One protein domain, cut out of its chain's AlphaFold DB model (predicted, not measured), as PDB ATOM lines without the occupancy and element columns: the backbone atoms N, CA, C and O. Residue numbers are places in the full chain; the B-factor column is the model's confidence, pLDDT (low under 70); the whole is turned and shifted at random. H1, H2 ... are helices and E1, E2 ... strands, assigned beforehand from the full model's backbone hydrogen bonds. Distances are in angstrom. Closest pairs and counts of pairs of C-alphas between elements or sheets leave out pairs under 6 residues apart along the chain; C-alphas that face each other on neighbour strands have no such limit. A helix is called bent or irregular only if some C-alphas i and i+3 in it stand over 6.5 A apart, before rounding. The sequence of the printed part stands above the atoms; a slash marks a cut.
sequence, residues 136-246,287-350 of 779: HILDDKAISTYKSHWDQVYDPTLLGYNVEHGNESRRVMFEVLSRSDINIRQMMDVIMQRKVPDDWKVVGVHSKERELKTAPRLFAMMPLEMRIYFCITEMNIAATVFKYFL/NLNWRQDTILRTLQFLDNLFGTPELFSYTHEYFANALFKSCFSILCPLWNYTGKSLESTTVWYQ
ATOM      1  N   HIS A 136     223.646 198.833 145.756       74.31
ATOM      2  CA  HIS A 136     223.411 198.730 144.313       74.31
ATOM      3  C   HIS A 136     222.205 199.542 143.817       74.31
ATOM      4  O   HIS A 136     222.167 199.945 142.654       74.31
ATOM      5  N   ILE A 137     221.209 199.778 144.679       77.56
ATOM      6  CA  ILE A 137     220.002 200.551 144.345       77.56
ATOM      7  C   ILE A 137     220.084 202.005 144.826       77.56
ATOM      8  O   ILE A 137     219.176 202.802 144.554       77.56
ATOM      9  N   LEU A 138     221.158 202.369 145.535       76.19
ATOM     10  CA  LEU A 138     221.397 203.736 145.972       76.19
ATOM     11  C   LEU A 138     221.935 204.580 144.817       76.19
ATOM     12  O   LEU A 138     222.917 204.248 144.165       76.19
ATOM     13  N   ASP A 139     221.292 205.721 144.607       77.44
ATOM     14  CA  ASP A 139     221.699 206.737 143.642       77.44
ATOM     15  C   ASP A 139     221.443 208.112 144.274       77.44
ATOM     16  O   ASP A 139     220.465 208.275 145.017       77.44
ATOM     17  N   ASP A 140     222.290 209.105 143.986       74.81
ATOM     18  CA  ASP A 140     222.168 210.470 144.518       74.81
ATOM     19  C   ASP A 140     221.025 211.226 143.820       74.81
ATOM     20  O   ASP A 140     221.189 212.114 142.973       74.81
ATOM     21  N   LYS A 141     219.802 210.845 144.188       83.88
ATOM     22  CA  LYS A 141     218.555 211.446 143.724       83.88
ATOM     23  C   LYS A 141     217.868 212.188 144.865       83.88
ATOM     24  O   LYS A 141     218.070 211.916 146.050       83.88
ATOM     25  N   ALA A 142     217.038 213.153 144.490       85.12
ATOM     26  CA  ALA A 142     216.124 213.776 145.433       85.12
ATOM     27  C   ALA A 142     214.987 212.800 145.783       85.12
ATOM     28  O   ALA A 142     214.530 212.038 144.925       85.12
ATOM     29  N   ILE A 143     214.543 212.849 147.035       90.56
ATOM     30  CA  ILE A 143     213.346 212.159 147.527       90.56
ATOM     31  C   ILE A 143     212.317 213.179 147.998       90.56
ATOM     32  O   ILE A 143     212.644 214.340 148.264       90.56
ATOM     33  N   SER A 144     211.058 212.749 148.050       91.69
ATOM     34  CA  SER A 144     210.015 213.552 148.681       91.69
ATOM     35  C   SER A 144     210.216 213.555 150.193       91.69
ATOM     36  O   SER A 144     210.832 212.658 150.759       91.69
ATOM     37  N   THR A 145     209.660 214.574 150.831       90.69
ATOM     38  CA  THR A 145     209.423 214.566 152.274       90.69
ATOM     39  C   THR A 145     208.320 213.568 152.605       90.69
ATOM     40  O   THR A 145     207.577 213.161 151.703       90.69
ATOM     41  N   TYR A 146     208.181 213.248 153.886       92.25
ATOM     42  CA  TYR A 146     207.053 212.481 154.402       92.25
ATOM     43  C   TYR A 146     205.763 213.311 154.418       92.25
ATOM     44  O   TYR A 146     205.782 214.524 154.164       92.25
ATOM     45  N   LYS A 147     204.629 212.636 154.638       90.12
ATOM     46  CA  LYS A 147     203.301 213.253 154.590       90.12
ATOM     47  C   LYS A 147     203.076 214.192 155.772       90.12
ATOM     48  O   LYS A 147     202.413 215.200 155.579       90.12
ATOM     49  N   SER A 148     203.626 213.910 156.952       89.00
ATOM     50  CA  SER A 148     203.504 214.777 158.133       89.00
ATOM     51  C   SER A 148     204.109 216.165 157.911       89.00
ATOM     52  O   SER A 148     203.510 217.158 158.300       89.00
ATOM     53  N   HIS A 149     205.250 216.235 157.222       88.38
ATOM     54  CA  HIS A 149     205.994 217.469 156.937       88.38
ATOM     55  C   HIS A 149     205.949 217.807 155.436       88.38
ATOM     56  O   HIS A 149     206.964 218.112 154.797       88.38
ATOM     57  N   TRP A 150     204.788 217.633 154.803       86.69
ATOM     58  CA  TRP A 150     204.637 217.804 153.356       86.69
ATOM     59  C   TRP A 150     204.792 219.272 152.913       86.69
ATOM     60  O   TRP A 150     205.216 219.536 151.789       86.69
ATOM     61  N   ASP A 151     204.485 220.218 153.784       85.62
ATOM     62  CA  ASP A 151     204.500 221.668 153.596       85.62
ATOM     63  C   ASP A 151     205.907 222.290 153.660       85.62
ATOM     64  O   ASP A 151     206.131 223.353 153.084       85.62
ATOM     65  N   GLN A 152     206.903 221.601 154.229       86.62
ATOM     66  CA  GLN A 152     208.272 222.137 154.400       86.62
ATOM     67  C   GLN A 152     209.025 222.431 153.089       86.62
ATOM     68  O   GLN A 152     210.160 222.908 153.095       86.62
ATOM     69  N   VAL A 153     208.448 222.060 151.943       84.56
ATOM     70  CA  VAL A 153     209.029 222.332 150.621       84.56
ATOM     71  C   VAL A 153     208.754 223.750 150.134       84.56
ATOM     72  O   VAL A 153     209.434 224.193 149.205       84.56
ATOM     73  N   TYR A 154     207.773 224.427 150.723       85.50
ATOM     74  CA  TYR A 154     207.347 225.765 150.341       85.50
ATOM     75  C   TYR A 154     208.039 226.839 151.176       85.50
ATOM     76  O   TYR A 154     208.550 226.575 152.263       85.50
ATOM     77  N   ASP A 155     208.061 228.059 150.649       82.06
ATOM     78  CA  ASP A 155     208.581 229.209 151.380       82.06
ATOM     79  C   ASP A 155     207.622 229.591 152.531       82.06
ATOM     80  O   ASP A 155     206.455 229.898 152.262       82.06
ATOM     81  N   PRO A 156     208.082 229.615 153.800       80.94
ATOM     82  CA  PRO A 156     207.240 229.977 154.942       80.94
ATOM     83  C   PRO A 156     206.598 231.365 154.813       80.94
ATOM     84  O   PRO A 156     205.473 231.577 155.267       80.94
ATOM     85  N   THR A 157     207.281 232.313 154.157       82.00
ATOM     86  CA  THR A 157     206.758 233.673 153.953       82.00
ATOM     87  C   THR A 157     205.557 233.701 153.013       82.00
ATOM     88  O   THR A 157     204.650 234.508 153.204       82.00
ATOM     89  N   LEU A 158     205.521 232.794 152.033       80.75
ATOM     90  CA  LEU A 158     204.433 232.672 151.063       80.75
ATOM     91  C   LEU A 158     203.294 231.787 151.577       80.75
ATOM     92  O   LEU A 158     202.138 232.021 151.232       80.75
ATOM     93  N   LEU A 159     203.608 230.793 152.410       78.06
ATOM     94  CA  LEU A 159     202.618 229.956 153.093       78.06
ATOM     95  C   LEU A 159     201.809 230.729 154.143       78.06
ATOM     96  O   LEU A 159     200.651 230.396 154.388       78.06
ATOM     97  N   GLY A 160     202.410 231.741 154.775       76.12
ATOM     98  CA  GLY A 160     201.766 232.543 155.820       76.12
ATOM     99  C   GLY A 160     201.801 231.917 157.219       76.12
ATOM    100  O   GLY A 160     201.142 232.425 158.124       76.12
ATOM    101  N   TYR A 161     202.570 230.841 157.418       80.56
ATOM    102  CA  TYR A 161     202.848 230.246 158.728       80.56
ATOM    103  C   TYR A 161     204.249 229.629 158.774       80.56
ATOM    104  O   TYR A 161     204.851 229.314 157.746       80.56
ATOM    105  N   ASN A 162     204.771 229.454 159.989       79.31
ATOM    106  CA  ASN A 162     206.040 228.770 160.204       79.31
ATOM    107  C   ASN A 162     205.828 227.262 160.112       79.31
ATOM    108  O   ASN A 162     205.065 226.698 160.895       79.31
ATOM    109  N   VAL A 163     206.515 226.633 159.165       80.50
ATOM    110  CA  VAL A 163     206.417 225.195 158.928       80.50
ATOM    111  C   VAL A 163     207.247 224.426 159.951       80.50
ATOM    112  O   VAL A 163     208.370 224.819 160.277       80.50
ATOM    113  N   GLU A 164     206.710 223.310 160.437       80.56
ATOM    114  CA  GLU A 164     207.484 222.350 161.214       80.56
ATOM    115  C   GLU A 164     208.463 221.617 160.287       80.56
ATOM    116  O   GLU A 164     208.077 220.951 159.326       80.56
ATOM    117  N   HIS A 165     209.759 221.765 160.557       78.69
ATOM    118  CA  HIS A 165     210.790 221.079 159.791       78.69
ATOM    119  C   HIS A 165     211.028 219.685 160.359       78.69
ATOM    120  O   HIS A 165     211.440 219.530 161.509       78.69
ATOM    121  N   GLY A 166     210.808 218.680 159.516       76.44
ATOM    122  CA  GLY A 166     211.137 217.306 159.836       76.44
ATOM    123  C   GLY A 166     212.650 217.068 159.909       76.44
ATOM    124  O   GLY A 166     213.458 217.831 159.374       76.44
ATOM    125  N   ASN A 167     213.043 215.982 160.576       76.56
ATOM    126  CA  ASN A 167     214.448 215.567 160.678       76.56
ATOM    127  C   ASN A 167     214.940 214.802 159.433       76.56
ATOM    128  O   ASN A 167     216.119 214.442 159.361       76.56
ATOM    129  N   GLU A 168     214.054 214.516 158.478       80.12
ATOM    130  CA  GLU A 168     214.376 213.812 157.243       80.12
ATOM    131  C   GLU A 168     215.226 214.643 156.278       80.12
ATOM    132  O   GLU A 168     215.121 215.866 156.160       80.12
ATOM    133  N   SER A 169     216.055 213.947 155.507       82.62
ATOM    134  CA  SER A 169     216.756 214.538 154.380       82.62
ATOM    135  C   SER A 169     215.978 214.351 153.085       82.62
ATOM    136  O   SER A 169     215.415 213.302 152.798       82.62
ATOM    137  N   ARG A 170     216.038 215.354 152.209       83.38
ATOM    138  CA  ARG A 170     215.424 215.320 150.868       83.38
ATOM    139  C   ARG A 170     216.306 214.634 149.818       83.38
ATOM    140  O   ARG A 170     216.112 214.815 148.613       83.38
ATOM    141  N   ARG A 171     217.312 213.880 150.256       85.12
ATOM    142  CA  ARG A 171     218.312 213.200 149.424       85.12
ATOM    143  C   ARG A 171     218.488 211.770 149.901       85.12
ATOM    144  O   ARG A 171     218.681 211.557 151.094       85.12
ATOM    145  N   VAL A 172     218.496 210.823 148.959       87.75
ATOM    146  CA  VAL A 172     218.588 209.382 149.257       87.75
ATOM    147  C   VAL A 172     219.767 209.078 150.176       87.75
ATOM    148  O   VAL A 172     219.568 208.496 151.233       87.75
ATOM    149  N   MET A 173     220.979 209.508 149.808       83.38
ATOM    150  CA  MET A 173     222.189 209.143 150.554       83.38
ATOM    151  C   MET A 173     222.173 209.668 151.984       83.38
ATOM    152  O   MET A 173     222.499 208.945 152.916       83.38
ATOM    153  N   PHE A 174     221.746 210.910 152.180       80.44
ATOM    154  CA  PHE A 174     221.659 211.490 153.514       80.44
ATOM    155  C   PHE A 174     220.590 210.845 154.380       80.44
ATOM    156  O   PHE A 174     220.813 210.668 155.573       80.44
ATOM    157  N   GLU A 175     219.447 210.513 153.788       87.38
ATOM    158  CA  GLU A 175     218.383 209.826 154.507       87.38
ATOM    159  C   GLU A 175     218.819 208.409 154.890       87.38
ATOM    160  O   GLU A 175     218.630 207.979 156.016       87.38
ATOM    161  N   VAL A 176     219.510 207.699 154.002       88.06
ATOM    162  CA  VAL A 176     220.061 206.372 154.306       88.06
ATOM    163  C   VAL A 176     221.101 206.428 155.427       88.06
ATOM    164  O   VAL A 176     221.103 205.561 156.299       88.06
ATOM    165  N   LEU A 177     221.967 207.448 155.425       84.31
ATOM    166  CA  LEU A 177     222.978 207.652 156.466       84.31
ATOM    167  C   LEU A 177     222.365 208.061 157.812       84.31
ATOM    168  O   LEU A 177     222.929 207.724 158.851       84.31
ATOM    169  N   SER A 178     221.238 208.782 157.814       85.38
ATOM    170  CA  SER A 178     220.569 209.238 159.040       85.38
ATOM    171  C   SER A 178     219.751 208.138 159.727       85.38
ATOM    172  O   SER A 178     219.545 208.206 160.943       85.38
ATOM    173  N   ARG A 179     219.300 207.129 158.974       87.38
ATOM    174  CA  ARG A 179     218.525 205.985 159.473       87.38
ATOM    175  C   ARG A 179     219.420 205.009 160.231       87.38
ATOM    176  O   ARG A 179     220.554 204.779 159.837       87.38
ATOM    177  N   SER A 180     218.903 204.417 161.309       87.56
ATOM    178  CA  SER A 180     219.644 203.442 162.123       87.56
ATOM    179  C   SER A 180     219.786 202.085 161.440       87.56
ATOM    180  O   SER A 180     220.814 201.436 161.580       87.56
ATOM    181  N   ASP A 181     218.757 201.656 160.713       86.31
ATOM    182  CA  ASP A 181     218.731 200.389 159.989       86.31
ATOM    183  C   ASP A 181     217.732 200.473 158.826       86.31
ATOM    184  O   ASP A 181     216.776 201.252 158.880       86.31
ATOM    185  N   ILE A 182     217.964 199.686 157.774       87.50
ATOM    186  CA  ILE A 182     217.074 199.571 156.614       87.50
ATOM    187  C   ILE A 182     216.856 198.086 156.334       87.50
ATOM    188  O   ILE A 182     217.707 197.412 155.758       87.50
ATOM    189  N   ASN A 183     215.686 197.579 156.721       89.94
ATOM    190  CA  ASN A 183     215.294 196.200 156.459       89.94
ATOM    191  C   ASN A 183     214.294 196.136 155.304       89.94
ATOM    192  O   ASN A 183     213.083 196.282 155.483       89.94
ATOM    193  N   ILE A 184     214.814 195.883 154.105       90.88
ATOM    194  CA  ILE A 184     214.006 195.817 152.887       90.88
ATOM    195  C   ILE A 184     212.956 194.711 152.957       90.88
ATOM    196  O   ILE A 184     211.819 194.933 152.545       90.88
ATOM    197  N   ARG A 185     213.309 193.522 153.462       91.62
ATOM    198  CA  ARG A 185     212.367 192.397 153.549       91.62
ATOM    199  C   ARG A 185     211.161 192.784 154.393       91.62
ATOM    200  O   ARG A 185     210.037 192.663 153.923       91.62
ATOM    201  N   GLN A 186     211.405 193.367 155.565       92.06
ATOM    202  CA  GLN A 186     210.341 193.870 156.426       92.06
ATOM    203  C   GLN A 186     209.497 194.947 155.729       92.06
ATOM    204  O   GLN A 186     208.274 194.933 155.841       92.06
ATOM    205  N   MET A 187     210.118 195.866 154.985       92.25
ATOM    206  CA  MET A 187     209.386 196.882 154.219       92.25
ATOM    207  C   MET A 187     208.483 196.255 153.149       92.25
ATOM    208  O   MET A 187     207.328 196.659 153.018       92.25
ATOM    209  N   MET A 188     208.975 195.255 152.409       93.88
ATOM    210  CA  MET A 188     208.165 194.525 151.430       93.88
ATOM    211  C   MET A 188     207.039 193.743 152.115       93.88
ATOM    212  O   MET A 188     205.915 193.766 151.623       93.88
ATOM    213  N   ASP A 189     207.293 193.127 153.273       93.31
ATOM    214  CA  ASP A 189     206.276 192.407 154.050       93.31
ATOM    215  C   ASP A 189     205.155 193.342 154.527       93.31
ATOM    216  O   ASP A 189     203.978 192.989 154.453       93.31
ATOM    217  N   VAL A 190     205.489 194.563 154.959       94.19
ATOM    218  CA  VAL A 190     204.497 195.591 155.319       94.19
ATOM    219  C   VAL A 190     203.612 195.953 154.121       94.19
ATOM    220  O   VAL A 190     202.399 196.116 154.283       94.19
ATOM    221  N   ILE A 191     204.195 196.043 152.922       94.25
ATOM    222  CA  ILE A 191     203.468 196.335 151.679       94.25
ATOM    223  C   ILE A 191     202.574 195.158 151.270       94.25
ATOM    224  O   ILE A 191     201.391 195.363 150.987       94.25
ATOM    225  N   MET A 192     203.101 193.929 151.297       93.00
ATOM    226  CA  MET A 192     202.340 192.706 151.004       93.00
ATOM    227  C   MET A 192     201.173 192.517 151.980       93.00
ATOM    228  O   MET A 192     200.100 192.095 151.581       93.00
ATOM    229  N   GLN A 193     201.334 192.905 153.249       93.38
ATOM    230  CA  GLN A 193     200.257 192.876 154.248       93.38
ATOM    231  C   GLN A 193     199.310 194.086 154.185       93.38
ATOM    232  O   GLN A 193     198.433 194.206 155.042       93.38
ATOM    233  N   ARG A 194     199.510 195.020 153.243       93.06
ATOM    234  CA  ARG A 194     198.746 196.275 153.111       93.06
ATOM    235  C   ARG A 194     198.758 197.171 154.357       93.06
ATOM    236  O   ARG A 194     197.913 198.049 154.515       93.06
ATOM    237  N   LYS A 195     199.770 197.036 155.218       93.94
ATOM    238  CA  LYS A 195     199.949 197.829 156.450       93.94
ATOM    239  C   LYS A 195     200.841 199.055 156.234       93.94
ATOM    240  O   LYS A 195     201.572 199.460 157.134       93.94
ATOM    241  N   VAL A 196     200.807 199.636 155.034       93.50
ATOM    242  CA  VAL A 196     201.667 200.766 154.662       93.50
ATOM    243  C   VAL A 196     201.303 202.006 155.489       93.50
ATOM    244  O   VAL A 196     200.150 202.455 155.405       93.50
ATOM    245  N   PRO A 197     202.254 202.572 156.264       94.81
ATOM    246  CA  PRO A 197     202.029 203.779 157.053       94.81
ATOM    247  C   PRO A 197     201.488 204.927 156.204       94.81
ATOM    248  O   PRO A 197     201.910 205.126 155.066       94.81
ATOM    249  N   ASP A 198     200.567 205.713 156.766       93.06
ATOM    250  CA  ASP A 198     199.999 206.866 156.057       93.06
ATOM    251  C   ASP A 198     201.070 207.904 155.694       93.06
ATOM    252  O   ASP A 198     200.994 208.550 154.653       93.06
ATOM    253  N   ASP A 199     202.125 207.985 156.502       92.69
ATOM    254  CA  ASP A 199     203.223 208.924 156.313       92.69
ATOM    255  C   ASP A 199     204.059 208.663 155.045       92.69
ATOM    256  O   ASP A 199     204.659 209.574 154.472       92.69
ATOM    257  N   TRP A 200     204.045 207.420 154.549       94.44
ATOM    258  CA  TRP A 200     204.713 207.037 153.303       94.44
ATOM    259  C   TRP A 200     203.901 207.427 152.059       94.44
ATOM    260  O   TRP A 200     204.435 207.426 150.951       94.44
ATOM    261  N   LYS A 201     202.610 207.758 152.216       94.38
ATOM    262  CA  LYS A 201     201.653 207.987 151.123       94.38
ATOM    263  C   LYS A 201     201.707 209.427 150.622       94.38
ATOM    264  O   LYS A 201     200.747 210.190 150.742       94.38
ATOM    265  N   VAL A 202     202.841 209.804 150.041       93.31
ATOM    266  CA  VAL A 202     203.061 211.139 149.473       93.31
ATOM    267  C   VAL A 202     203.926 211.078 148.218       93.31
ATOM    268  O   VAL A 202     204.901 210.334 148.126       93.31
ATOM    269  N   VAL A 203     203.573 211.881 147.220       94.69
ATOM    270  CA  VAL A 203     204.296 212.005 145.959       94.69
ATOM    271  C   VAL A 203     204.571 213.479 145.687       94.69
ATOM    272  O   VAL A 203     203.677 214.277 145.409       94.69
ATOM    273  N   GLY A 204     205.847 213.841 145.738       92.81
ATOM    274  CA  GLY A 204     206.320 215.141 145.295       92.81
ATOM    275  C   GLY A 204     206.486 215.167 143.780       92.81
ATOM    276  O   GLY A 204     207.119 214.282 143.219       92.81
ATOM    277  N   VAL A 205     205.969 216.185 143.103       91.81
ATOM    278  CA  VAL A 205     206.181 216.381 141.665       91.81
ATOM    279  C   VAL A 205     207.100 217.566 141.398       91.81
ATOM    280  O   VAL A 205     207.054 218.582 142.093       91.81
ATOM    281  N   HIS A 206     207.938 217.449 140.373       89.19
ATOM    282  CA  HIS A 206     208.784 218.538 139.889       89.19
ATOM    283  C   HIS A 206     208.728 218.615 138.363       89.19
ATOM    284  O   HIS A 206     208.601 217.593 137.690       89.19
ATOM    285  N   SER A 207     208.835 219.817 137.798       88.88
ATOM    286  CA  SER A 207     208.903 219.997 136.348       88.88
ATOM    287  C   SER A 207     210.195 219.410 135.780       88.88
ATOM    288  O   SER A 207     211.278 219.548 136.355       88.88
ATOM    289  N   LYS A 208     210.077 218.728 134.642       87.12
ATOM    290  CA  LYS A 208     211.214 218.223 133.880       87.12
ATOM    291  C   LYS A 208     211.852 219.363 133.089       87.12
ATOM    292  O   LYS A 208     211.167 220.130 132.416       87.12
ATOM    293  N   GLU A 209     213.171 219.461 133.167       84.12
ATOM    294  CA  GLU A 209     213.942 220.475 132.450       84.12
ATOM    295  C   GLU A 209     214.038 220.167 130.946       84.12
ATOM    296  O   GLU A 209     213.958 219.011 130.525       84.12
ATOM    297  N   ARG A 210     214.303 221.206 130.136       81.69
ATOM    298  CA  ARG A 210     214.569 221.106 128.683       81.69
ATOM    299  C   ARG A 210     213.431 220.466 127.868       81.69
ATOM    300  O   ARG A 210     213.679 219.885 126.812       81.69
ATOM    301  N   GLU A 211     212.196 220.597 128.341       82.44
ATOM    302  CA  GLU A 211     210.978 220.304 127.580       82.44
ATOM    303  C   GLU A 211     210.526 221.562 126.820       82.44
ATOM    304  O   GLU A 211     210.565 222.664 127.360       82.44
ATOM    305  N   LEU A 212     210.104 221.403 125.562       83.12
ATOM    306  CA  LEU A 212     209.627 222.516 124.720       83.12
ATOM    307  C   LEU A 212     208.121 222.782 124.871       83.12
ATOM    308  O   LEU A 212     207.596 223.729 124.292       83.12
ATOM    309  N   LYS A 213     207.409 221.926 125.611       83.25
ATOM    310  CA  LYS A 213     205.962 222.042 125.812       83.25
ATOM    311  C   LYS A 213     205.658 223.121 126.847       83.25
ATOM    312  O   LYS A 213     206.300 223.172 127.891       83.25
ATOM    313  N   THR A 214     204.630 223.928 126.584       86.25
ATOM    314  CA  THR A 214     204.144 224.962 127.513       86.25
ATOM    315  C   THR A 214     203.659 224.354 128.828       86.25
ATOM    316  O   THR A 214     203.914 224.897 129.899       86.25
ATOM    317  N   ALA A 215     202.983 223.202 128.751       86.12
ATOM    318  CA  ALA A 215     202.625 222.410 129.921       86.12
ATOM    319  C   ALA A 215     203.816 221.522 130.332       86.12
ATOM    320  O   ALA A 215     204.289 220.726 129.509       86.12
ATOM    321  N   PRO A 216     204.294 221.613 131.586       83.44
ATOM    322  CA  PRO A 216     205.454 220.853 132.021       83.44
ATOM    323  C   PRO A 216     205.116 219.366 132.167       83.44
ATOM    324  O   PRO A 216     204.095 218.993 132.746       83.44
ATOM    325  N   ARG A 217     206.019 218.495 131.706       87.38
ATOM    326  CA  ARG A 217     205.998 217.077 132.090       87.38
ATOM    327  C   ARG A 217     206.553 216.974 133.507       87.38
ATOM    328  O   ARG A 217     207.636 217.489 133.784       87.38
ATOM    329  N   LEU A 218     205.802 216.342 134.401       89.38
ATOM    330  CA  LEU A 218     206.154 216.248 135.814       89.38
ATOM    331  C   LEU A 218     206.872 214.923 136.105       89.38
ATOM    332  O   LEU A 218     206.409 213.864 135.685       89.38
ATOM    333  N   PHE A 219     207.990 214.988 136.825       88.94
ATOM    334  CA  PHE A 219     208.686 213.835 137.392       88.94
ATOM    335  C   PHE A 219     208.248 213.627 138.845       88.94
ATOM    336  O   PHE A 219     208.135 214.600 139.595       88.94
ATOM    337  N   ALA A 220     208.011 212.374 139.236       92.06
ATOM    338  CA  ALA A 220     207.554 212.011 140.575       92.06
ATOM    339  C   ALA A 220     208.722 211.627 141.498       92.06
ATOM    340  O   ALA A 220     209.632 210.890 141.124       92.06
ATOM    341  N   MET A 221     208.662 212.101 142.736       92.25
ATOM    342  CA  MET A 221     209.579 211.812 143.831       92.25
ATOM    343  C   MET A 221     208.768 211.252 144.994       92.25
ATOM    344  O   MET A 221     207.663 211.712 145.270       92.25
ATOM    345  N   MET A 222     209.318 210.267 145.686       93.44
ATOM    346  CA  MET A 222     208.642 209.553 146.772       93.44
ATOM    347  C   MET A 222     209.543 209.523 148.007       93.44
ATOM    348  O   MET A 222     210.747 209.771 147.852       93.44
ATOM    349  N   PRO A 223     208.994 209.246 149.202       93.69
ATOM    350  CA  PRO A 223     209.780 208.932 150.390       93.69
ATOM    351  C   PRO A 223     210.723 207.749 150.156       93.69
ATOM    352  O   PRO A 223     210.574 207.004 149.178       93.69
ATOM    353  N   LEU A 224     211.701 207.578 151.046       92.81
ATOM    354  CA  LEU A 224     212.761 206.581 150.889       92.81
ATOM    355  C   LEU A 224     212.192 205.164 150.714       92.81
ATOM    356  O   LEU A 224     212.620 204.440 149.818       92.81
ATOM    357  N   GLU A 225     211.197 204.789 151.512       93.62
ATOM    358  CA  GLU A 225     210.641 203.440 151.547       93.62
ATOM    359  C   GLU A 225     209.923 203.083 150.253       93.62
ATOM    360  O   GLU A 225     210.188 202.046 149.638       93.62
ATOM    361  N   MET A 226     209.070 203.993 149.785       94.19
ATOM    362  CA  MET A 226     208.353 203.816 148.528       94.19
ATOM    363  C   MET A 226     209.300 203.872 147.332       94.19
ATOM    364  O   MET A 226     209.132 203.117 146.374       94.19
ATOM    365  N   ARG A 227     210.352 204.699 147.390       93.31
ATOM    366  CA  ARG A 227     211.411 204.686 146.377       93.31
ATOM    367  C   ARG A 227     212.100 203.321 146.312       93.31
ATOM    368  O   ARG A 227     212.230 202.784 145.213       93.31
ATOM    369  N   ILE A 228     212.517 202.763 147.450       93.06
ATOM    370  CA  ILE A 228     213.151 201.438 147.528       93.06
ATOM    371  C   ILE A 228     212.214 200.366 146.959       93.06
ATOM    372  O   ILE A 228     212.635 199.585 146.107       93.06
ATOM    373  N   TYR A 229     210.931 200.383 147.335       94.19
ATOM    374  CA  TYR A 229     209.911 199.491 146.772       94.19
ATOM    375  C   TYR A 229     209.870 199.538 145.238       94.19
ATOM    376  O   TYR A 229     209.957 198.499 144.572       94.19
ATOM    377  N   PHE A 230     209.788 200.735 144.652       93.94
ATOM    378  CA  PHE A 230     209.752 200.875 143.200       93.94
ATOM    379  C   PHE A 230     211.062 200.445 142.537       93.94
ATOM    380  O   PHE A 230     211.007 199.783 141.506       93.94
ATOM    381  N   CYS A 231     212.219 200.757 143.128       92.44
ATOM    382  CA  CYS A 231     213.527 200.357 142.607       92.44
ATOM    383  C   CYS A 231     213.711 198.831 142.588       92.44
ATOM    384  O   CYS A 231     214.124 198.286 141.566       92.44
ATOM    385  N   ILE A 232     213.371 198.133 143.673       92.69
ATOM    386  CA  ILE A 232     213.607 196.685 143.809       92.69
ATOM    387  C   ILE A 232     212.670 195.878 142.927       92.69
ATOM    388  O   ILE A 232     213.090 194.948 142.237       92.69
ATOM    389  N   THR A 233     211.396 196.249 142.898       93.25
ATOM    390  CA  THR A 233     210.431 195.590 142.015       93.25
ATOM    391  C   THR A 233     210.800 195.785 140.538       93.25
ATOM    392  O   THR A 233     210.707 194.854 139.744       93.25
ATOM    393  N   GLU A 234     211.298 196.965 140.159       92.19
ATOM    394  CA  GLU A 234     211.828 197.241 138.818       92.19
ATOM    395  C   GLU A 234     213.140 196.507 138.502       92.19
ATOM    396  O   GLU A 234     213.392 196.170 137.340       92.19
ATOM    397  N   MET A 235     213.995 196.291 139.502       91.81
ATOM    398  CA  MET A 235     215.234 195.523 139.374       91.81
ATOM    399  C   MET A 235     214.931 194.050 139.092       91.81
ATOM    400  O   MET A 235     215.467 193.493 138.136       91.81
ATOM    401  N   ASN A 236     214.010 193.451 139.852       92.31
ATOM    402  CA  ASN A 236     213.609 192.055 139.683       92.31
ATOM    403  C   ASN A 236     213.032 191.791 138.285       92.31
ATOM    404  O   ASN A 236     213.446 190.836 137.626       92.31
ATOM    405  N   ILE A 237     212.164 192.677 137.774       91.75
ATOM    406  CA  ILE A 237     211.633 192.576 136.399       91.75
ATOM    407  C   ILE A 237     212.768 192.626 135.362       91.75
ATOM    408  O   ILE A 237     212.783 191.835 134.418       91.75
ATOM    409  N   ALA A 238     213.735 193.532 135.536       90.75
ATOM    410  CA  ALA A 238     214.856 193.685 134.608       90.75
ATOM    411  C   ALA A 238     215.795 192.469 134.600       90.75
ATOM    412  O   ALA A 238     216.244 192.043 133.537       90.75
ATOM    413  N   ALA A 239     216.104 191.929 135.779       88.44
ATOM    414  CA  ALA A 239     217.095 190.872 135.949       88.44
ATOM    415  C   ALA A 239     216.574 189.481 135.560       88.44
ATOM    416  O   ALA A 239     217.359 188.632 135.127       88.44
ATOM    417  N   THR A 240     215.271 189.230 135.715       88.88
ATOM    418  CA  THR A 240     214.673 187.898 135.519       88.88
ATOM    419  C   THR A 240     213.701 187.876 134.339       88.88
ATOM    420  O   THR A 240     213.985 187.226 133.337       88.88
ATOM    421  N   VAL A 241     212.602 188.635 134.405       88.12
ATOM    422  CA  VAL A 241     211.496 188.585 133.430       88.12
ATOM    423  C   VAL A 241     211.948 189.027 132.040       88.12
ATOM    424  O   VAL A 241     211.664 188.370 131.042       88.12
ATOM    425  N   PHE A 242     212.705 190.118 131.950       88.38
ATOM    426  CA  PHE A 242     213.113 190.715 130.675       88.38
ATOM    427  C   PHE A 242     214.045 189.861 129.816       88.38
ATOM    428  O   PHE A 242     214.137 190.116 128.614       88.38
ATOM    429  N   LYS A 243     214.669 188.823 130.384       86.00
ATOM    430  CA  LYS A 243     215.442 187.830 129.623       86.00
ATOM    431  C   LYS A 243     214.574 187.062 128.622       86.00
ATOM    432  O   LYS A 243     215.078 186.630 127.593       86.00
ATOM    433  N   TYR A 244     213.280 186.936 128.906       84.62
ATOM    434  CA  TYR A 244     212.329 186.195 128.081       84.62
ATOM    435  C   TYR A 244     211.564 187.078 127.093       84.62
ATOM    436  O   TYR A 244     211.054 186.597 126.086       84.62
ATOM    437  N   PHE A 245     211.526 188.386 127.344       84.81
ATOM    438  CA  PHE A 245     210.906 189.357 126.450       84.81
ATOM    439  C   PHE A 245     211.967 189.949 125.542       84.81
ATOM    440  O   PHE A 245     212.507 191.025 125.796       84.81
ATOM    441  N   LEU A 246     212.266 189.252 124.448       82.25
ATOM    442  CA  LEU A 246     213.228 189.758 123.479       82.25
ATOM    443  C   LEU A 246     212.785 191.103 122.904       82.25
ATOM    444  O   LEU A 246     213.644 191.851 122.483       82.25
ATOM    445  N   ASN A 287     202.354 207.037 130.269       92.00
ATOM    446  CA  ASN A 287     202.443 206.808 131.717       92.00
ATOM    447  C   ASN A 287     201.153 207.153 132.482       92.00
ATOM    448  O   ASN A 287     200.731 206.396 133.350       92.00
ATOM    449  N   LEU A 288     200.532 208.294 132.172       91.50
ATOM    450  CA  LEU A 288     199.386 208.830 132.912       91.50
ATOM    451  C   LEU A 288     198.075 208.121 132.581       91.50
ATOM    452  O   LEU A 288     197.108 208.316 133.306       91.50
ATOM    453  N   ASN A 289     197.992 207.357 131.494       93.38
ATOM    454  CA  ASN A 289     196.755 206.678 131.104       93.38
ATOM    455  C   ASN A 289     196.601 205.290 131.739       93.38
ATOM    456  O   ASN A 289     195.485 204.788 131.848       93.38
ATOM    457  N   TRP A 290     197.677 204.716 132.280       92.88
ATOM    458  CA  TRP A 290     197.579 203.494 133.073       92.88
ATOM    459  C   TRP A 290     196.747 203.706 134.343       92.88
ATOM    460  O   TRP A 290     196.896 204.710 135.052       92.88
ATOM    461  N   ARG A 291     195.859 202.751 134.618       92.19
ATOM    462  CA  ARG A 291     194.972 202.699 135.787       92.19
ATOM    463  C   ARG A 291     195.087 201.330 136.438       92.19
ATOM    464  O   ARG A 291     195.540 200.380 135.806       92.19
ATOM    465  N   GLN A 292     194.631 201.231 137.684       91.19
ATOM    466  CA  GLN A 292     194.608 199.966 138.410       91.19
ATOM    467  C   GLN A 292     193.861 198.883 137.625       91.19
ATOM    468  O   GLN A 292     194.426 197.822 137.390       91.19
ATOM    469  N   ASP A 293     192.659 199.186 137.136       88.88
ATOM    470  CA  ASP A 293     191.793 198.213 136.457       88.88
ATOM    471  C   ASP A 293     192.447 197.555 135.235       88.88
ATOM    472  O   ASP A 293     192.196 196.386 134.953       88.88
ATOM    473  N   THR A 294     193.318 198.278 134.523       89.38
ATOM    474  CA  THR A 294     193.921 197.798 133.272       89.38
ATOM    475  C   THR A 294     195.213 197.020 133.491       89.38
ATOM    476  O   THR A 294     195.506 196.097 132.736       89.38
ATOM    477  N   ILE A 295     195.988 197.352 134.528       90.25
ATOM    478  CA  ILE A 295     197.305 196.746 134.773       90.25
ATOM    479  C   ILE A 295     197.294 195.691 135.888       90.25
ATOM    480  O   ILE A 295     198.220 194.882 135.966       90.25
ATOM    481  N   LEU A 296     196.267 195.671 136.747       90.12
ATOM    482  CA  LEU A 296     196.217 194.835 137.950       90.12
ATOM    483  C   LEU A 296     196.497 193.361 137.652       90.12
ATOM    484  O   LEU A 296     197.310 192.755 138.341       90.12
ATOM    485  N   ARG A 297     195.881 192.796 136.607       86.75
ATOM    486  CA  ARG A 297     196.077 191.384 136.231       86.75
ATOM    487  C   ARG A 297     197.515 191.081 135.815       86.75
ATOM    488  O   ARG A 297     198.068 190.074 136.240       86.75
ATOM    489  N   THR A 298     198.150 191.982 135.070       88.56
ATOM    490  CA  THR A 298     199.566 191.855 134.699       88.56
ATOM    491  C   THR A 298     200.477 191.921 135.924       88.56
ATOM    492  O   THR A 298     201.462 191.193 136.003       88.56
ATOM    493  N   LEU A 299     200.155 192.766 136.907       91.31
ATOM    494  CA  LEU A 299     200.933 192.858 138.147       91.31
ATOM    495  C   LEU A 299     200.697 191.656 139.069       91.31
ATOM    496  O   LEU A 299     201.652 191.174 139.662       91.31
ATOM    497  N   GLN A 300     199.473 191.127 139.139       89.19
ATOM    498  CA  GLN A 300     199.160 189.889 139.863       89.19
ATOM    499  C   GLN A 300     199.866 188.676 139.251       89.19
ATOM    500  O   GLN A 300     200.332 187.798 139.970       89.19
ATOM    501  N   PHE A 301     199.998 188.642 137.925       86.62
ATOM    502  CA  PHE A 301     200.816 187.636 137.258       86.62
ATOM    503  C   PHE A 301     202.275 187.698 137.737       86.62
ATOM    504  O   PHE A 301     202.858 186.662 138.047       86.62
ATOM    505  N   LEU A 302     202.848 188.900 137.878       88.94
ATOM    506  CA  LEU A 302     204.187 189.068 138.456       88.94
ATOM    507  C   LEU A 302     204.232 188.669 139.940       88.94
ATOM    508  O   LEU A 302     205.182 188.005 140.344       88.94
ATOM    509  N   ASP A 303     203.212 189.014 140.731       89.56
ATOM    510  CA  ASP A 303     203.099 188.602 142.141       89.56
ATOM    511  C   ASP A 303     203.193 187.077 142.287       89.56
ATOM    512  O   ASP A 303     203.989 186.574 143.082       89.56
ATOM    513  N   ASN A 304     202.430 186.342 141.475       85.69
ATOM    514  CA  ASN A 304     202.417 184.878 141.482       85.69
ATOM    515  C   ASN A 304     203.755 184.293 141.019       85.69
ATOM    516  O   ASN A 304     204.254 183.339 141.611       85.69
ATOM    517  N   LEU A 305     204.360 184.894 139.994       86.44
ATOM    518  CA  LEU A 305     205.610 184.427 139.402       86.44
ATOM    519  C   LEU A 305     206.787 184.463 140.389       86.44
ATOM    520  O   LEU A 305     207.618 183.554 140.380       86.44
ATOM    521  N   PHE A 306     206.836 185.497 141.234       85.94
ATOM    522  CA  PHE A 306     207.862 185.682 142.264       85.94
ATOM    523  C   PHE A 306     207.479 185.119 143.642       85.94
ATOM    524  O   PHE A 306     208.284 185.173 144.570       85.94
ATOM    525  N   GLY A 307     206.247 184.626 143.813       85.19
ATOM    526  CA  GLY A 307     205.739 184.219 145.126       85.19
ATOM    527  C   GLY A 307     205.624 185.381 146.120       85.19
ATOM    528  O   GLY A 307     205.725 185.169 147.327       85.19
ATOM    529  N   THR A 308     205.428 186.606 145.628       88.38
ATOM    530  CA  THR A 308     205.276 187.827 146.431       88.38
ATOM    531  C   THR A 308     203.835 188.328 146.328       88.38
ATOM    532  O   THR A 308     203.570 189.252 145.549       88.38
ATOM    533  N   PRO A 309     202.877 187.707 147.042       86.12
ATOM    534  CA  PRO A 309     201.468 188.030 146.889       86.12
ATOM    535  C   PRO A 309     201.227 189.508 147.183       86.12
ATOM    536  O   PRO A 309     201.704 190.058 148.174       86.12
ATOM    537  N   GLU A 310     200.477 190.143 146.291       88.56
ATOM    538  CA  GLU A 310     200.053 191.534 146.391       88.56
ATOM    539  C   GLU A 310     201.166 192.606 146.337       88.56
ATOM    540  O   GLU A 310     200.885 193.794 146.516       88.56
ATOM    541  N   LEU A 311     202.426 192.251 146.075       93.31
ATOM    542  CA  LEU A 311     203.541 193.201 146.117       93.31
ATOM    543  C   LEU A 311     203.530 194.183 144.935       93.31
ATOM    544  O   LEU A 311     203.509 195.400 145.119       93.31
ATOM    545  N   PHE A 312     203.571 193.682 143.706       92.94
ATOM    546  CA  PHE A 312     203.554 194.452 142.466       92.94
ATOM    547  C   PHE A 312     202.208 195.149 142.267       92.94
ATOM    548  O   PHE A 312     202.187 196.326 141.885       92.94
ATOM    549  N   SER A 313     201.102 194.465 142.568       92.69
ATOM    550  CA  SER A 313     199.739 194.993 142.420       92.69
ATOM    551  C   SER A 313     199.432 196.213 143.301       92.69
ATOM    552  O   SER A 313     198.561 197.004 142.939       92.69
ATOM    553  N   TYR A 314     200.202 196.457 144.371       94.19
ATOM    554  CA  TYR A 314     200.059 197.641 145.234       94.19
ATOM    555  C   TYR A 314     200.310 198.987 144.525       94.19
ATOM    556  O   TYR A 314     199.900 200.042 144.998       94.19
ATOM    557  N   THR A 315     200.978 198.979 143.371       93.25
ATOM    558  CA  THR A 315     201.441 200.185 142.659       93.25
ATOM    559  C   THR A 315     200.384 201.285 142.501       93.25
ATOM    560  O   THR A 315     200.626 202.431 142.874       93.25
ATOM    561  N   HIS A 316     199.235 200.971 141.899       93.12
ATOM    562  CA  HIS A 316     198.210 201.983 141.621       93.12
ATOM    563  C   HIS A 316     197.338 202.276 142.842       93.12
ATOM    564  O   HIS A 316     196.831 203.388 142.968       93.12
ATOM    565  N   GLU A 317     197.243 201.326 143.771       93.44
ATOM    566  CA  GLU A 317     196.618 201.533 145.077       93.44
ATOM    567  C   GLU A 317     197.407 202.561 145.905       93.44
ATOM    568  O   GLU A 317     196.821 203.424 146.558       93.44
ATOM    569  N   TYR A 318     198.741 202.529 145.829       94.38
ATOM    570  CA  TYR A 318     199.593 203.558 146.414       94.38
ATOM    571  C   TYR A 318     199.285 204.940 145.830       94.38
ATOM    572  O   TYR A 318     199.041 205.876 146.589       94.38
ATOM    573  N   PHE A 319     199.254 205.072 144.498       94.12
ATOM    574  CA  PHE A 319     198.968 206.357 143.855       94.12
ATOM    575  C   PHE A 319     197.576 206.884 144.215       94.12
ATOM    576  O   PHE A 319     197.451 208.041 144.604       94.12
ATOM    577  N   ALA A 320     196.550 206.030 144.201       93.31
ATOM    578  CA  ALA A 320     195.192 206.422 144.574       93.31
ATOM    579  C   ALA A 320     195.090 206.950 146.018       93.31
ATOM    580  O   ALA A 320     194.283 207.831 146.298       93.31
ATOM    581  N   ASN A 321     195.923 206.448 146.933       92.50
ATOM    582  CA  ASN A 321     195.898 206.838 148.343       92.50
ATOM    583  C   ASN A 321     196.920 207.928 148.716       92.50
ATOM    584  O   ASN A 321     196.944 208.368 149.868       92.50
ATOM    585  N   ALA A 322     197.782 208.346 147.787       93.00
ATOM    586  CA  ALA A 322     198.856 209.289 148.070       93.00
ATOM    587  C   ALA A 322     198.408 210.757 147.984       93.00
ATOM    588  O   ALA A 322     197.582 211.140 147.156       93.00
ATOM    589  N   LEU A 323     199.023 211.594 148.822       92.56
ATOM    590  CA  LEU A 323     199.018 213.049 148.681       92.56
ATOM    591  C   LEU A 323     199.971 213.450 147.551       92.56
ATOM    592  O   LEU A 323     201.165 213.168 147.632       92.56
ATOM    593  N   PHE A 324     199.491 214.171 146.548       92.38
ATOM    594  CA  PHE A 324     200.342 214.759 145.521       92.38
ATOM    595  C   PHE A 324     200.625 216.222 145.824       92.38
ATOM    596  O   PHE A 324     199.715 216.973 146.167       92.38
ATOM    597  N   LYS A 325     201.884 216.642 145.667       90.62
ATOM    598  CA  LYS A 325     202.288 218.034 145.897       90.62
ATOM    599  C   LYS A 325     203.361 218.528 144.935       90.62
ATOM    600  O   LYS A 325     204.328 217.827 144.639       90.62
ATOM    601  N   SER A 326     203.251 219.777 144.498       89.00
ATOM    602  CA  SER A 326     204.313 220.466 143.764       89.00
ATOM    603  C   SER A 326     205.486 220.777 144.688       89.00
ATOM    604  O   SER A 326     205.314 221.410 145.721       89.00
ATOM    605  N   CYS A 327     206.695 220.364 144.311       85.56
ATOM    606  CA  CYS A 327     207.918 220.639 145.072       85.56
ATOM    607  C   CYS A 327     208.577 221.978 144.703       85.56
ATOM    608  O   CYS A 327     209.752 222.185 145.010       85.56
ATOM    609  N   PHE A 328     207.849 222.861 144.019       83.31
ATOM    610  CA  PHE A 328     208.323 224.193 143.677       83.31
ATOM    611  C   PHE A 328     208.021 225.157 144.828       83.31
ATOM    612  O   PHE A 328     206.854 225.414 145.122       83.31
ATOM    613  N   SER A 329     209.062 225.701 145.466       78.44
ATOM    614  CA  SER A 329     208.939 226.417 146.747       78.44
ATOM    615  C   SER A 329     208.029 227.646 146.708       78.44
ATOM    616  O   SER A 329     207.455 228.019 147.723       78.44
ATOM    617  N   ILE A 330     207.885 228.258 145.531       80.19
ATOM    618  CA  ILE A 330     207.129 229.500 145.321       80.19
ATOM    619  C   ILE A 330     205.643 229.220 145.026       80.19
ATOM    620  O   ILE A 330     204.791 230.081 145.219       80.19
ATOM    621  N   LEU A 331     205.305 228.010 144.566       76.94
ATOM    622  CA  LEU A 331     203.939 227.622 144.191       76.94
ATOM    623  C   LEU A 331     203.197 227.032 145.398       76.94
ATOM    624  O   LEU A 331     202.861 225.847 145.420       76.94
ATOM    625  N   CYS A 332     202.971 227.870 146.408       72.94
ATOM    626  CA  CYS A 332     202.284 227.476 147.636       72.94
ATOM    627  C   CYS A 332     200.792 227.193 147.371       72.94
ATOM    628  O   CYS A 332     200.178 227.875 146.545       72.94
ATOM    629  N   PRO A 333     200.183 226.204 148.048       73.94
ATOM    630  CA  PRO A 333     198.735 226.030 148.022       73.94
ATOM    631  C   PRO A 333     198.038 227.231 148.676       73.94
ATOM    632  O   PRO A 333     198.552 227.820 149.627       73.94
ATOM    633  N   LEU A 334     196.853 227.590 148.174       64.12
ATOM    634  CA  LEU A 334     196.028 228.640 148.776       64.12
ATOM    635  C   LEU A 334     195.556 228.179 150.160       64.12
ATOM    636  O   LEU A 334     194.827 227.192 150.277       64.12
ATOM    637  N   TRP A 335     195.974 228.884 151.209       59.47
ATOM    638  CA  TRP A 335     195.591 228.553 152.577       59.47
ATOM    639  C   TRP A 335     194.177 229.051 152.889       59.47
ATOM    640  O   TRP A 335     193.927 230.257 152.920       59.47
ATOM    641  N   ASN A 336     193.252 228.131 153.170       52.62
ATOM    642  CA  ASN A 336     191.970 228.467 153.781       52.62
ATOM    643  C   ASN A 336     192.087 228.348 155.307       52.62
ATOM    644  O   ASN A 336     192.343 227.270 155.840       52.62
ATOM    645  N   TYR A 337     191.814 229.448 156.015       50.03
ATOM    646  CA  TYR A 337     191.836 229.570 157.484       50.03
ATOM    647  C   TYR A 337     190.890 228.607 158.243       50.03
ATOM    648  O   TYR A 337     190.832 228.639 159.468       50.03
ATOM    649  N   THR A 338     190.133 227.755 157.549       48.12
ATOM    650  CA  THR A 338     189.080 226.888 158.105       48.12
ATOM    651  C   THR A 338     189.501 225.430 158.321       48.12
ATOM    652  O   THR A 338     188.679 224.620 158.746       48.12
ATOM    653  N   GLY A 339     190.765 225.070 158.065       48.56
ATOM    654  CA  GLY A 339     191.328 223.774 158.475       48.56
ATOM    655  C   GLY A 339     190.716 222.532 157.808       48.56
ATOM    656  O   GLY A 339     190.916 221.422 158.299       48.56
ATOM    657  N   LYS A 340     189.971 222.677 156.701       44.16
ATOM    658  CA  LYS A 340     189.432 221.549 155.922       44.16
ATOM    659  C   LYS A 340     189.675 221.715 154.421       44.16
ATOM    660  O   LYS A 340     189.209 222.670 153.815       44.16
ATOM    661  N   SER A 341     190.329 220.687 153.875       52.72
ATOM    662  CA  SER A 341     190.733 220.437 152.486       52.72
ATOM    663  C   SER A 341     191.705 221.443 151.858       52.72
ATOM    664  O   SER A 341     191.387 222.603 151.617       52.72
ATOM    665  N   LEU A 342     192.895 220.912 151.573       63.88
ATOM    666  CA  LEU A 342     194.096 221.535 151.006       63.88
ATOM    667  C   LEU A 342     194.214 221.311 149.486       63.88
ATOM    668  O   LEU A 342     195.280 221.512 148.907       63.88
ATOM    669  N   GLU A 343     193.143 220.827 148.851       74.69
ATOM    670  CA  GLU A 343     193.155 220.540 147.421       74.69
ATOM    671  C   GLU A 343     193.179 221.840 146.609       74.69
ATOM    672  O   GLU A 343     192.352 222.736 146.765       74.69
ATOM    673  N   SER A 344     194.185 221.955 145.756       78.38
ATOM    674  CA  SER A 344     194.478 223.107 144.920       78.38
ATOM    675  C   SER A 344     195.171 222.641 143.640       78.38
ATOM    676  O   SER A 344     195.447 221.460 143.442       78.38
ATOM    677  N   THR A 345     195.520 223.573 142.757       80.00
ATOM    678  CA  THR A 345     196.303 223.253 141.554       80.00
ATOM    679  C   THR A 345     197.706 222.724 141.868       80.00
ATOM    680  O   THR A 345     198.337 222.125 140.998       80.00
ATOM    681  N   THR A 346     198.214 222.941 143.085       82.69
ATOM    682  CA  THR A 346     199.565 222.542 143.502       82.69
ATOM    683  C   THR A 346     199.575 221.343 144.442       82.69
ATOM    684  O   THR A 346     200.626 220.718 144.583       82.69
ATOM    685  N   VAL A 347     198.434 220.996 145.048       88.12
ATOM    686  CA  VAL A 347     198.284 219.894 146.006       88.12
ATOM    687  C   VAL A 347     196.970 219.170 145.741       88.12
ATOM    688  O   VAL A 347     195.925 219.805 145.778       88.12
ATOM    689  N   TRP A 348     196.990 217.864 145.494       90.56
ATOM    690  CA  TRP A 348     195.776 217.099 145.185       90.56
ATOM    691  C   TRP A 348     195.832 215.672 145.732       90.56
ATOM    692  O   TRP A 348     196.872 215.207 146.201       90.56
ATOM    693  N   TYR A 349     194.694 214.985 145.691       90.00
ATOM    694  CA  TYR A 349     194.513 213.636 146.230       90.00
ATOM    695  C   TYR A 349     193.873 212.717 145.182       90.00
ATOM    696  O   TYR A 349     193.482 213.166 144.108       90.00
ATOM    697  N   GLN A 350     193.744 211.427 145.509       86.19
ATOM    698  CA  GLN A 350     192.937 210.460 144.748       86.19
ATOM    699  C   GLN A 350     193.337 210.299 143.275       86.19
ATOM    700  O   GLN A 350     192.511 210.029 142.403       86.19
TER     701      GLN A 350
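Overview. This is residues 136 to 246 and 287 to 350 of the 779 residues of a protein of Trichuris muris (UniProt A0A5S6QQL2). A small sheet of three short strands, E2, E1 and E3, sits between a cluster of four helices, H4, H5, H6 and H7, toward one end of the long axis and the short helices H1 and H2 with long loops toward the other. H4 packs across the first turns of H5, and H3 lies at the side. The 175 printed residues run H1 H2 H3 H4 E1 E2 H5 H6 H7 E3; the sheet is mixed, order E2 E1 E3. The class is mostly helix, with 77 residues, under half, in named elements. The whole is compact, radius of gyration of the C-alphas 17.6 A, and spans 53 by 41 by 34 A.

Arrangement. E1, residues 202 to 207, is the inner strand. E2, residues 218 to 221, is its antiparallel neighbour and forms a hairpin with it; N 221 and O 204 are 2.7 A apart. E3, residues 323 to 326, is parallel to E1, with N 203 and O 323 at 2.8 A. H1, residues 150 to 153, and H7, residues 314 to 321, only graze the sheet, H7 only just on it with 5 pairs of C-alphas within 10 A. H5, residues 224 to 239, touches H4, residues 184 to 192, with residues 225 to 229 alone, about perpendicular at 87 degrees; their closest C-alphas, of Met 188 and Tyr 229, are 7.0 A apart. H6, residues 292 to 306, is close to but not clearly touching H7, the closest C-alphas being Gln 292 and His 316, 5.2 A. H3, residues 172 to 178, is close to but not clearly touching H5, with C-alphas 172 and 224 closest at 6.7 A. H2, residues 156 to 159, meets H1 only through their link. Every O i to N i+4 pair is within hydrogen-bond range in H3, H4, H5 and H7, and 9 of 11 in H6; H1 and H2 are too short for such a pair.

Along the chain. H1 begins at C-alpha 150 (204.637, 217.804, 153.356) and measures 6.9 A, only just irregular; H2 measures 5.0 A, H3 10.0 A and H4 12.2 A. E1 measures 16.9 A, E2 9.8 A and H5 22.1 A. H6 measures 19.9 A and is irregular, C-alphas 294 and 297 being 7.4 A apart. H7 measures 10.6 A and E3 10.4 A, ending at C-alpha 326 (204.313, 220.466, 143.764).

Size, cuts and confidence. The farthest C-alphas, of Leu 246 and Tyr 337, are 56.6 A apart. Residues 247 to 286 are not printed, and C-alphas 246 and 287 stand 21.8 A apart across the cut. The link from H2 to H3 is long. Residues 334 to 342 have pLDDT under 70.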